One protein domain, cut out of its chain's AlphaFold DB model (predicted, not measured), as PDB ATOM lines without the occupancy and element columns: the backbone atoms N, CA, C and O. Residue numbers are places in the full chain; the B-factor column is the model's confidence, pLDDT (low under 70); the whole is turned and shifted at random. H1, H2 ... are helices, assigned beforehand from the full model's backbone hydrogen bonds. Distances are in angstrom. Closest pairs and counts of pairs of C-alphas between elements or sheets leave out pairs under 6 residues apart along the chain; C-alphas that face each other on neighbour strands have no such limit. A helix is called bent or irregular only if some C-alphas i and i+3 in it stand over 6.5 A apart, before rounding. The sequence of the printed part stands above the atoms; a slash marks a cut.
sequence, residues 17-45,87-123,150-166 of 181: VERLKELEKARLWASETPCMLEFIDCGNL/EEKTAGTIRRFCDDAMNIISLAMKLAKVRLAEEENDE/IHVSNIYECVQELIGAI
ATOM      1  N   VAL A  17     148.756 131.252  62.668       91.00
ATOM      2  CA  VAL A  17     150.137 130.781  62.470       91.00
ATOM      3  C   VAL A  17     150.825 130.526  63.811       91.00
ATOM      4  O   VAL A  17     151.428 129.473  64.002       91.00
ATOM      5  N   GLU A  18     150.704 131.462  64.751       92.19
ATOM      6  CA  GLU A  18     151.320 131.318  66.075       92.19
ATOM      7  C   GLU A  18     150.620 130.229  66.902       92.19
ATOM      8  O   GLU A  18     151.294 129.424  67.538       92.19
ATOM      9  N   ARG A  19     149.284 130.117  66.808       92.94
ATOM     10  CA  ARG A  19     148.528 129.015  67.435       92.94
ATOM     11  C   ARG A  19     149.002 127.652  66.949       92.94
ATOM     12  O   ARG A  19     149.244 126.771  67.764       92.94
ATOM     13  N   LEU A  20     149.138 127.484  65.631       95.00
ATOM     14  CA  LEU A  20     149.602 126.231  65.036       95.00
ATOM     15  C   LEU A  20     151.011 125.879  65.507       95.00
ATOM     16  O   LEU A  20     151.269 124.729  65.839       95.00
ATOM     17  N   LYS A  21     151.910 126.862  65.577       96.44
ATOM     18  CA  LYS A  21     153.284 126.653  66.034       96.44
ATOM     19  C   LYS A  21     153.348 126.181  67.490       96.44
ATOM     20  O   LYS A  21     154.076 125.232  67.781       96.44
ATOM     21  N   GLU A  22     152.600 126.810  68.394       97.69
ATOM     22  CA  GLU A  22     152.581 126.386  69.799       97.69
ATOM     23  C   GLU A  22     151.856 125.044  69.975       97.69
ATOM     24  O   GLU A  22     152.361 124.168  70.675       97.69
ATOM     25  N   LEU A  23     150.740 124.802  69.280       97.12
ATOM     26  CA  LEU A  23     150.072 123.493  69.323       97.12
ATOM     27  C   LEU A  23     150.954 122.369  68.765       97.12
ATOM     28  O   LEU A  23     150.935 121.263  69.297       97.12
ATOM     29  N   GLU A  24     151.780 122.644  67.757       97.44
ATOM     30  CA  GLU A  24     152.741 121.674  67.227       97.44
ATOM     31  C   GLU A  24     153.839 121.340  68.247       97.44
ATOM     32  O   GLU A  24     154.246 120.188  68.388       97.44
ATOM     33  N   LYS A  25     154.277 122.326  69.032       98.06
ATOM     34  CA  LYS A  25     155.180 122.106  70.166       98.06
ATOM     35  C   LYS A  25     154.520 121.247  71.250       98.06
ATOM     36  O   LYS A  25     155.132 120.282  71.706       98.06
ATOM     37  N   ALA A  26     153.266 121.531  71.609       98.19
ATOM     38  CA  ALA A  26     152.500 120.687  72.530       98.19
ATOM     39  C   ALA A  26     152.323 119.260  71.991       98.19
ATOM     40  O   ALA A  26     152.407 118.298  72.750       98.19
ATOM     41  N   ARG A  27     152.142 119.105  70.676       98.12
ATOM     42  CA  ARG A  27     152.030 117.806  70.008       98.12
ATOM     43  C   ARG A  27     153.313 116.990  70.130       98.12
ATOM     44  O   ARG A  27     153.242 115.796  70.410       98.12
ATOM     45  N   LEU A  28     154.470 117.627  69.936       98.00
ATOM     46  CA  LEU A  28     155.773 116.986  70.122       98.00
ATOM     47  C   LEU A  28     155.931 116.504  71.567       98.00
ATOM     48  O   LEU A  28     156.172 115.318  71.788       98.00
ATOM     49  N   TRP A  29     155.659 117.363  72.548       98.38
ATOM     50  CA  TRP A  29     155.692 116.969  73.958       98.38
ATOM     51  C   TRP A  29     154.712 115.840  74.289       98.38
ATOM     52  O   TRP A  29     155.083 114.892  74.981       98.38
ATOM     53  N   ALA A  30     153.485 115.894  73.765       97.50
ATOM     54  CA  ALA A  30     152.480 114.851  73.952       97.50
ATOM     55  C   ALA A  30     152.889 113.516  73.310       97.50
ATOM     56  O   ALA A  30     152.458 112.464  73.774       97.50
ATOM     57  N   SER A  31     153.730 113.544  72.272       96.88
ATOM     58  CA  SER A  31     154.288 112.334  71.659       96.88
ATOM     59  C   SER A  31     155.490 111.765  72.419       96.88
ATOM     60  O   SER A  31     155.656 110.552  72.471       96.88
ATOM     61  N   GLU A  32     156.312 112.615  73.038       95.56
ATOM     62  CA  GLU A  32     157.536 112.203  73.739       95.56
ATOM     63  C   GLU A  32     157.271 111.744  75.181       95.56
ATOM     64  O   GLU A  32     157.926 110.830  75.684       95.56
ATOM     65  N   THR A  33     156.307 112.373  75.860       95.56
ATOM     66  CA  THR A  33     156.024 112.150  77.289       95.56
ATOM     67  C   THR A  33     155.629 110.705  77.623       95.56
ATOM     68  O   THR A  33     156.181 110.172  78.591       95.56
ATOM     69  N   PRO A  34     154.774 110.019  76.836       93.25
ATOM     70  CA  PRO A  34     154.503 108.596  77.040       93.25
ATOM     71  C   PRO A  34     155.766 107.730  76.984       93.25
ATOM     72  O   PRO A  34     155.988 106.904  77.865       93.25
ATOM     73  N   CYS A  35     156.646 107.970  76.005       90.38
ATOM     74  CA  CYS A  35     157.887 107.207  75.852       90.38
ATOM     75  C   CYS A  35     158.844 107.415  77.035       90.38
ATOM     76  O   CYS A  35     159.527 106.479  77.450       90.38
ATOM     77  N   MET A  36     158.889 108.624  77.601       91.88
ATOM     78  CA  MET A  36     159.671 108.892  78.813       91.88
ATOM     79  C   MET A  36     159.122 108.130  80.025       91.88
ATOM     80  O   MET A  36     159.905 107.590  80.804       91.88
ATOM     81  N   LEU A  37     157.795 108.038  80.170       91.44
ATOM     82  CA  LEU A  37     157.169 107.246  81.232       91.44
ATOM     83  C   LEU A  37     157.417 105.744  81.050       91.44
ATOM     84  O   LEU A  37     157.780 105.086  82.019       91.44
ATOM     85  N   GLU A  38     157.304 105.211  79.832       86.31
ATOM     86  CA  GLU A  38     157.621 103.804  79.527       86.31
ATOM     87  C   GLU A  38     159.088 103.459  79.813       86.31
ATOM     88  O   GLU A  38     159.394 102.385  80.335       86.31
ATOM     89  N   PHE A  39     160.002 104.386  79.514       83.81
ATOM     90  CA  PHE A  39     161.419 104.226  79.824       83.81
ATOM     91  C   PHE A  39     161.671 104.133  81.335       83.81
ATOM     92  O   PHE A  39     162.505 103.339  81.762       83.81
ATOM     93  N   ILE A  40     160.948 104.906  82.149       82.31
ATOM     94  CA  ILE A  40     161.038 104.835  83.617       82.31
ATOM     95  C   ILE A  40     160.363 103.565  84.145       82.31
ATOM     96  O   ILE A  40     160.868 102.956  85.087       82.31
ATOM     97  N   ASP A  41     159.233 103.174  83.547       72.00
ATOM     98  CA  ASP A  41     158.415 102.047  83.994       72.00
ATOM     99  C   ASP A  41     159.216 100.740  83.992       72.00
ATOM    100  O   ASP A  41     159.018  99.938  84.893       72.00
ATOM    101  N   CYS A  42     160.157 100.532  83.054       58.94
ATOM    102  CA  CYS A  42     161.135  99.423  83.046       58.94
ATOM    103  C   CYS A  42     160.591  98.048  83.512       58.94
ATOM    104  O   CYS A  42     161.359  97.187  83.943       58.94
ATOM    105  N   GLY A  43     159.279  97.798  83.392       55.06
ATOM    106  CA  GLY A  43     158.602  96.623  83.948       55.06
ATOM    107  C   GLY A  43     159.127  95.323  83.352       55.06
ATOM    108  O   GLY A  43     159.167  94.299  84.026       55.06
ATOM    109  N   ASN A  44     159.681  95.409  82.140       47.91
ATOM    110  CA  ASN A  44     160.402  94.326  81.480       47.91
ATOM    111  C   ASN A  44     161.631  93.822  82.269       47.91
ATOM    112  O   ASN A  44     162.076  92.712  82.006       47.91
ATOM    113  N   LEU A  45     162.191  94.595  83.212       46.75
ATOM    114  CA  LEU A  45     163.280  94.166  84.106       46.75
ATOM    115  C   LEU A  45     162.764  93.514  85.399       46.75
ATOM    116  O   LEU A  45     163.443  92.651  85.950       46.75
ATOM    117  N   GLU A  87     138.729 124.917  70.327       93.12
ATOM    118  CA  GLU A  87     137.651 124.051  70.806       93.12
ATOM    119  C   GLU A  87     137.721 123.909  72.333       93.12
ATOM    120  O   GLU A  87     138.525 123.144  72.870       93.12
ATOM    121  N   GLU A  88     136.853 124.635  73.044       93.12
ATOM    122  CA  GLU A  88     136.852 124.714  74.516       93.12
ATOM    123  C   GLU A  88     136.727 123.335  75.182       93.12
ATOM    124  O   GLU A  88     137.399 123.041  76.171       93.12
ATOM    125  N   LYS A  89     135.898 122.451  74.618       96.12
ATOM    126  CA  LYS A  89     135.701 121.095  75.146       96.12
ATOM    127  C   LYS A  89     136.982 120.258  75.066       96.12
ATOM    128  O   LYS A  89     137.289 119.503  75.993       96.12
ATOM    129  N   THR A  90     137.714 120.381  73.966       97.19
ATOM    130  CA  THR A  90     138.931 119.609  73.699       97.19
ATOM    131  C   THR A  90     140.088 120.155  74.531       97.19
ATOM    132  O   THR A  90     140.761 119.379  75.208       97.19
ATOM    133  N   ALA A  91     140.223 121.482  74.628       96.75
ATOM    134  CA  ALA A  91     141.159 122.133  75.549       96.75
ATOM    135  C   ALA A  91     140.893 121.743  77.018       96.75
ATOM    136  O   ALA A  91     141.805 121.325  77.730       96.75
ATOM    137  N   GLY A  92     139.628 121.760  77.453       96.88
ATOM    138  CA  GLY A  92     139.243 121.318  78.798       96.88
ATOM    139  C   GLY A  92     139.537 119.836  79.067       96.88
ATOM    140  O   GLY A  92     139.861 119.462  80.195       96.88
ATOM    141  N   THR A  93     139.472 118.986  78.038       98.06
ATOM    142  CA  THR A  93     139.842 117.565  78.148       98.06
ATOM    143  C   THR A  93     141.348 117.396  78.334       98.06
ATOM    144  O   THR A  93     141.757 116.649  79.224       98.06
ATOM    145  N   ILE A  94     142.160 118.125  77.558       98.25
ATOM    146  CA  ILE A  94     143.626 118.137  77.690       98.25
ATOM    147  C   ILE A  94     144.027 118.588  79.090       98.25
ATOM    148  O   ILE A  94     144.799 117.890  79.745       98.25
ATOM    149  N   ARG A  95     143.462 119.702  79.565       98.00
ATOM    150  CA  ARG A  95     143.732 120.233  80.905       98.00
ATOM    151  C   ARG A  95     143.478 119.188  81.982       98.00
ATOM    152  O   ARG A  95     144.364 118.895  82.773       98.00
ATOM    153  N   ARG A  96     142.302 118.551  81.954       98.31
ATOM    154  CA  ARG A  96     141.959 117.487  82.905       98.31
ATOM    155  C   ARG A  96     142.952 116.324  82.847       98.31
ATOM    156  O   ARG A  96     143.379 115.849  83.890       98.31
ATOM    157  N   PHE A  97     143.322 115.858  81.652       98.44
ATOM    158  CA  PHE A  97     144.305 114.778  81.521       98.44
ATOM    159  C   PHE A  97     145.685 115.173  82.051       98.44
ATOM    160  O   PHE A  97     146.307 114.370  82.746       98.44
ATOM    161  N   CYS A  98     146.144 116.395  81.777       98.50
ATOM    162  CA  CYS A  98     147.401 116.905  82.317       98.50
ATOM    163  C   CYS A  98     147.343 116.985  83.847       98.50
ATOM    164  O   CYS A  98     148.230 116.452  84.508       98.50
ATOM    165  N   ASP A  99     146.288 117.577  84.412       98.19
ATOM    166  CA  ASP A  99     146.108 117.725  85.859       98.19
ATOM    167  C   ASP A  99     146.077 116.368  86.574       98.19
ATOM    168  O   ASP A  99     146.782 116.166  87.567       98.19
ATOM    169  N   ASP A 100     145.295 115.415  86.064       98.25
ATOM    170  CA  ASP A 100     145.191 114.075  86.643       98.25
ATOM    171  C   ASP A 100     146.547 113.345  86.600       98.25
ATOM    172  O   ASP A 100     146.996 112.805  87.618       98.25
ATOM    173  N   ALA A 101     147.250 113.389  85.462       98.06
ATOM    174  CA  ALA A 101     148.577 112.791  85.321       98.06
ATOM    175  C   ALA A 101     149.607 113.444  86.257       98.06
ATOM    176  O   ALA A 101     150.315 112.743  86.985       98.06
ATOM    177  N   MET A 102     149.664 114.780  86.286       98.38
ATOM    178  CA  MET A 102     150.571 115.532  87.155       98.38
ATOM    179  C   MET A 102     150.319 115.223  88.631       98.38
ATOM    180  O   MET A 102     151.277 115.071  89.392       98.38
ATOM    181  N   ASN A 103     149.055 115.082  89.043       98.06
ATOM    182  CA  ASN A 103     148.691 114.719  90.412       98.06
ATOM    183  C   ASN A 103     149.196 113.321  90.789       98.06
ATOM    184  O   ASN A 103     149.804 113.163  91.853       98.06
ATOM    185  N   ILE A 104     148.988 112.325  89.920       96.94
ATOM    186  CA  ILE A 104     149.450 110.949  90.150       96.94
ATOM    187  C   ILE A 104     150.981 110.909  90.239       96.94
ATOM    188  O   ILE A 104     151.528 110.404  91.223       96.94
ATOM    189  N   ILE A 105     151.673 111.494  89.257       96.31
ATOM    190  CA  ILE A 105     153.141 111.513  89.191       96.31
ATOM    191  C   ILE A 105     153.724 112.249  90.402       96.31
ATOM    192  O   ILE A 105     154.601 111.726  91.089       96.31
ATOM    193  N   SER A 106     153.194 113.429  90.730       96.06
ATOM    194  CA  SER A 106     153.659 114.220  91.874       96.06
ATOM    195  C   SER A 106     153.480 113.482  93.198       96.06
ATOM    196  O   SER A 106     154.339 113.575  94.079       96.06
ATOM    197  N   LEU A 107     152.372 112.759  93.371       94.81
ATOM    198  CA  LEU A 107     152.144 111.960  94.572       94.81
ATOM    199  C   LEU A 107     153.131 110.789  94.651       94.81
ATOM    200  O   LEU A 107     153.744 110.596  95.703       94.81
ATOM    201  N   ALA A 108     153.342 110.073  93.544       91.19
ATOM    202  CA  ALA A 108     154.318 108.989  93.461       91.19
ATOM    203  C   ALA A 108     155.736 109.483  93.800       91.19
ATOM    204  O   ALA A 108     156.418 108.887  94.635       91.19
ATOM    205  N   MET A 109     156.149 110.632  93.253       92.31
ATOM    206  CA  MET A 109     157.438 111.263  93.563       92.31
ATOM    207  C   MET A 109     157.560 111.678  95.029       92.31
ATOM    208  O   MET A 109     158.618 111.495  95.629       92.31
ATOM    209  N   LYS A 110     156.507 112.247  95.629       90.75
ATOM    210  CA  LYS A 110     156.524 112.645  97.048       90.75
ATOM    211  C   LYS A 110     156.678 111.433  97.959       90.75
ATOM    212  O   LYS A 110     157.524 111.462  98.849       90.75
ATOM    213  N   LEU A 111     155.906 110.373  97.717       86.88
ATOM    214  CA  LEU A 111     156.012 109.122  98.469       86.88
ATOM    215  C   LEU A 111     157.403 108.502  98.318       86.88
ATOM    216  O   LEU A 111     157.986 108.051  99.302       86.88
ATOM    217  N   ALA A 112     157.964 108.548  97.108       85.00
ATOM    218  CA  ALA A 112     159.316 108.084  96.851       85.00
ATOM    219  C   ALA A 112     160.368 108.884  97.633       85.00
ATOM    220  O   ALA A 112     161.176 108.302  98.348       85.00
ATOM    221  N   LYS A 113     160.322 110.218  97.566       86.31
ATOM    222  CA  LYS A 113     161.266 111.102  98.270       86.31
ATOM    223  C   LYS A 113     161.197 110.949  99.794       86.31
ATOM    224  O   LYS A 113     162.241 110.919 100.435       86.31
ATOM    225  N   VAL A 114     159.995 110.823 100.370       85.19
ATOM    226  CA  VAL A 114     159.827 110.570 101.818       85.19
ATOM    227  C   VAL A 114     160.480 109.249 102.204       85.19
ATOM    228  O   VAL A 114     161.238 109.205 103.168       85.19
ATOM    229  N   ARG A 115     160.243 108.191 101.424       78.25
ATOM    230  CA  ARG A 115     160.792 106.870 101.718       78.25
ATOM    231  C   ARG A 115     162.320 106.843 101.662       78.25
ATOM    232  O   ARG A 115     162.948 106.283 102.553       78.25
ATOM    233  N   LEU A 116     162.909 107.489 100.656       78.06
ATOM    234  CA  LEU A 116     164.364 107.623 100.551       78.06
ATOM    235  C   LEU A 116     164.956 108.375 101.749       78.06
ATOM    236  O   LEU A 116     165.979 107.963 102.283       78.06
ATOM    237  N   ALA A 117     164.287 109.431 102.218       80.06
ATOM    238  CA  ALA A 117     164.730 110.171 103.397       80.06
ATOM    239  C   ALA A 117     164.647 109.339 104.691       80.06
ATOM    240  O   ALA A 117     165.464 109.527 105.589       80.06
ATOM    241  N   GLU A 118     163.683 108.422 104.817       77.56
ATOM    242  CA  GLU A 118     163.621 107.491 105.954       77.56
ATOM    243  C   GLU A 118     164.795 106.504 105.946       77.56
ATOM    244  O   GLU A 118     165.374 106.247 106.996       77.56
ATOM    245  N   GLU A 119     165.170 105.988 104.772       69.56
ATOM    246  CA  GLU A 119     166.276 105.029 104.624       69.56
ATOM    247  C   GLU A 119     167.657 105.670 104.836       69.56
ATOM    248  O   GLU A 119     168.560 105.005 105.339       69.56
ATOM    249  N   GLU A 120     167.819 106.962 104.528       64.38
ATOM    250  CA  GLU A 120     169.051 107.721 104.802       64.38
ATOM    251  C   GLU A 120     169.269 108.028 106.296       64.38
ATOM    252  O   GLU A 120     170.401 108.280 106.707       64.38
ATOM    253  N   ASN A 121     168.209 108.020 107.112       61.41
ATOM    254  CA  ASN A 121     168.294 108.293 108.553       61.41
ATOM    255  C   ASN A 121     168.590 107.041 109.399       61.41
ATOM    256  O   ASN A 121     168.847 107.170 110.597       61.41
ATOM    257  N   ASP A 122     168.574 105.843 108.806       62.72
ATOM    258  CA  ASP A 122     169.055 104.625 109.461       62.72
ATOM    259  C   ASP A 122     170.597 104.643 109.466       62.72
ATOM    260  O   ASP A 122     171.254 104.224 108.511       62.72
ATOM    261  N   GLU A 123     171.184 105.139 110.563       51.75
ATOM    262  CA  GLU A 123     172.634 105.359 110.759       51.75
ATOM    263  C   GLU A 123     173.525 104.108 110.535       51.75
ATOM    264  O   GLU A 123     174.751 104.215 110.498       51.75
ATOM    265  N   ILE A 150     146.045 105.925  81.143       95.50
ATOM    266  CA  ILE A 150     144.721 106.541  81.288       95.50
ATOM    267  C   ILE A 150     144.722 107.989  80.798       95.50
ATOM    268  O   ILE A 150     143.726 108.448  80.232       95.50
ATOM    269  N   HIS A 151     145.814 108.723  81.015       97.00
ATOM    270  CA  HIS A 151     145.826 110.171  80.832       97.00
ATOM    271  C   HIS A 151     146.795 110.605  79.733       97.00
ATOM    272  O   HIS A 151     146.348 111.162  78.731       97.00
ATOM    273  N   VAL A 152     148.096 110.338  79.882       96.88
ATOM    274  CA  VAL A 152     149.129 110.950  79.024       96.88
ATOM    275  C   VAL A 152     149.026 110.493  77.568       96.88
ATOM    276  O   VAL A 152     149.057 111.331  76.669       96.88
ATOM    277  N   SER A 153     148.826 109.195  77.320       95.00
ATOM    278  CA  SER A 153     148.760 108.635  75.957       95.00
ATOM    279  C   SER A 153     147.617 109.219  75.116       95.00
ATOM    280  O   SER A 153     147.722 109.303  73.894       95.00
ATOM    281  N   ASN A 154     146.544 109.687  75.762       95.69
ATOM    282  CA  ASN A 154     145.370 110.245  75.090       95.69
ATOM    283  C   ASN A 154     145.534 111.729  74.712       95.69
ATOM    284  O   ASN A 154     144.780 112.248  73.889       95.69
ATOM    285  N   ILE A 155     146.517 112.431  75.288       98.00
ATOM    286  CA  ILE A 155     146.720 113.871  75.064       98.00
ATOM    287  C   ILE A 155     147.068 114.159  73.600       98.00
ATOM    288  O   ILE A 155     146.598 115.151  73.044       98.00
ATOM    289  N   TYR A 156     147.856 113.290  72.960       97.88
ATOM    290  CA  TYR A 156     148.293 113.476  71.576       97.88
ATOM    291  C   TYR A 156     147.114 113.632  70.606       97.88
ATOM    292  O   TYR A 156     147.104 114.547  69.782       97.88
ATOM    293  N   GLU A 157     146.106 112.766  70.723       97.19
ATOM    294  CA  GLU A 157     144.919 112.802  69.864       97.19
ATOM    295  C   GLU A 157     144.104 114.079  70.091       97.19
ATOM    296  O   GLU A 157     143.669 114.712  69.129       97.19
ATOM    297  N   CYS A 158     143.974 114.525  71.344       97.38
ATOM    298  CA  CYS A 158     143.298 115.784  71.652       97.38
ATOM    299  C   CYS A 158     144.043 117.004  71.084       97.38
ATOM    300  O   CYS A 158     143.411 117.928  70.572       97.38
ATOM    301  N   VAL A 159     145.380 117.027  71.142       97.19
ATOM    302  CA  VAL A 159     146.170 118.120  70.546       97.19
ATOM    303  C   VAL A 159     146.032 118.121  69.019       97.19
ATOM    304  O   VAL A 159     145.878 119.183  68.418       97.19
ATOM    305  N   GLN A 160     146.021 116.945  68.385       97.06
ATOM    306  CA  GLN A 160     145.766 116.815  66.946       97.06
ATOM    307  C   GLN A 160     144.386 117.342  66.545       97.06
ATOM    308  O   GLN A 160     144.252 118.008  65.518       97.06
ATOM    309  N   GLU A 161     143.368 117.094  67.367       96.56
ATOM    310  CA  GLU A 161     142.028 117.642  67.161       96.56
ATOM    311  C   GLU A 161     142.035 119.180  67.213       96.56
ATOM    312  O   GLU A 161     141.461 119.820  66.329       96.56
ATOM    313  N   LEU A 162     142.751 119.783  68.172       95.38
ATOM    314  CA  LEU A 162     142.914 121.242  68.234       95.38
ATOM    315  C   LEU A 162     143.628 121.810  67.000       95.38
ATOM    316  O   LEU A 162     143.215 122.848  66.487       95.38
ATOM    317  N   ILE A 163     144.670 121.140  66.504       95.44
ATOM    318  CA  ILE A 163     145.379 121.545  65.280       95.44
ATOM    319  C   ILE A 163     144.437 121.482  64.071       95.44
ATOM    320  O   ILE A 163     144.365 122.436  63.296       95.44
ATOM    321  N   GLY A 164     143.690 120.384  63.924       93.06
ATOM    322  CA  GLY A 164     142.755 120.176  62.815       93.06
ATOM    323  C   GLY A 164     141.566 121.142  62.808       93.06
ATOM    324  O   GLY A 164     140.988 121.387  61.749       93.06
ATOM    325  N   ALA A 165     141.219 121.715  63.963       91.69
ATOM    326  CA  ALA A 165     140.171 122.725  64.088       91.69
ATOM    327  C   ALA A 165     140.607 124.123  63.608       91.69
ATOM    328  O   ALA A 165     139.754 124.980  63.359       91.69
ATOM    329  N   ILE A 166     141.913 124.377  63.448       88.88
ATOM    330  CA  ILE A 166     142.395 125.668  62.953       88.88
ATOM    331  C   ILE A 166     142.197 125.731  61.431       88.88
ATOM    332  O   ILE A 166     142.739 124.897  60.704       88.88
TER     333      ILE A 166
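AT A GLANCE: This is residues 17 to 45, 87 to 123 and 150 to 166 of the 181 residues of an uncharacterized protein of Gammaproteobacteria bacterium (UniProt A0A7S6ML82). One long straight helix, H2, and one nearly straight bent helix, H1, are bridged by a short helix, H3, which packs on both while H1 and H2 stay apart from each other. Residues 106 to 123, of which 106 to 120 belong to H2, stick out far beyond this three-helix body, and residues 38 to 45, of which 38 to 41 belong to H1, stick out as well. The printed part has 83 residues with three named helices, in the order H1, H2, H3, and no named strand; the class is all helix. The whole is loose, with a radius of gyration of the C-alphas of 17.0 A, and spans 60 by 26 by 23 A, its length made largely by the free arm of H2.

HOW THE PARTS SIT: Begin at the longest helix, H2, residues 88 to 120, and look at its residues 90 to 101, which alone touch H3, residues 150 to 164. The closest C-alphas are those of Phe 97 and His 151, 4.9 A apart. H2 and H3 run opposite ways at a shallow tilt of 33 degrees, only just short of steep. H1, residues 17 to 41, was assigned as one helix by its hydrogen bonds, but it is bent: C-alphas 31 and 34 are 6.6 A apart. Its arms H1a, residues 17 to 31, and H1b, residues 34 to 41, stand at a shallow tilt of 25 degrees. H1a touches H3, and the closest C-alphas are those of Ala 30 and Tyr 156, 5.0 A apart; the two run opposite ways at a shallow tilt of 24 degrees. H1b and H3 are close but not clearly touching, with the C-alphas of Pro 34 and Ser 153 the closest at 5.8 A. H1a and H1b are both apart from H2. In H1a, H1b and H2 every O i to N i+4 pair is within hydrogen-bond range; in H3 it is 6 of 11, and H3 is irregular, with C-alphas 150 and 153 7.0 A apart.

IN THESE COORDINATES: Find C-alpha 88 at (136.852, 124.714, 74.516); from there H2 runs 47.4 A to C-alpha 120 at (169.051, 107.721, 104.802). H3 measures 23.0 A from C-alpha 150 to C-alpha 164 at (142.755, 120.176, 62.815). Find C-alpha 17 at (150.137, 130.781, 62.470), where H1a begins; it is 21.0 A long, and H1b is 10.3 A long.

THE WHOLE: The two C-alphas farthest apart are those of Glu 123 and Ile 166, at 60.1 A. Without the stretches that stand free, the body has 57 residues and spans 33 by 23 by 15 A. The printed part has two cuts: residues 46 to 86 are not printed, with 41.6 A from C-alpha 45 to C-alpha 87, and residues 124 to 149 are not printed, with 40.6 A from C-alpha 123 to C-alpha 150. The mean pLDDT of the printed part is 89.7; look for values under 70 at residues 42 to 45 and 119 to 123.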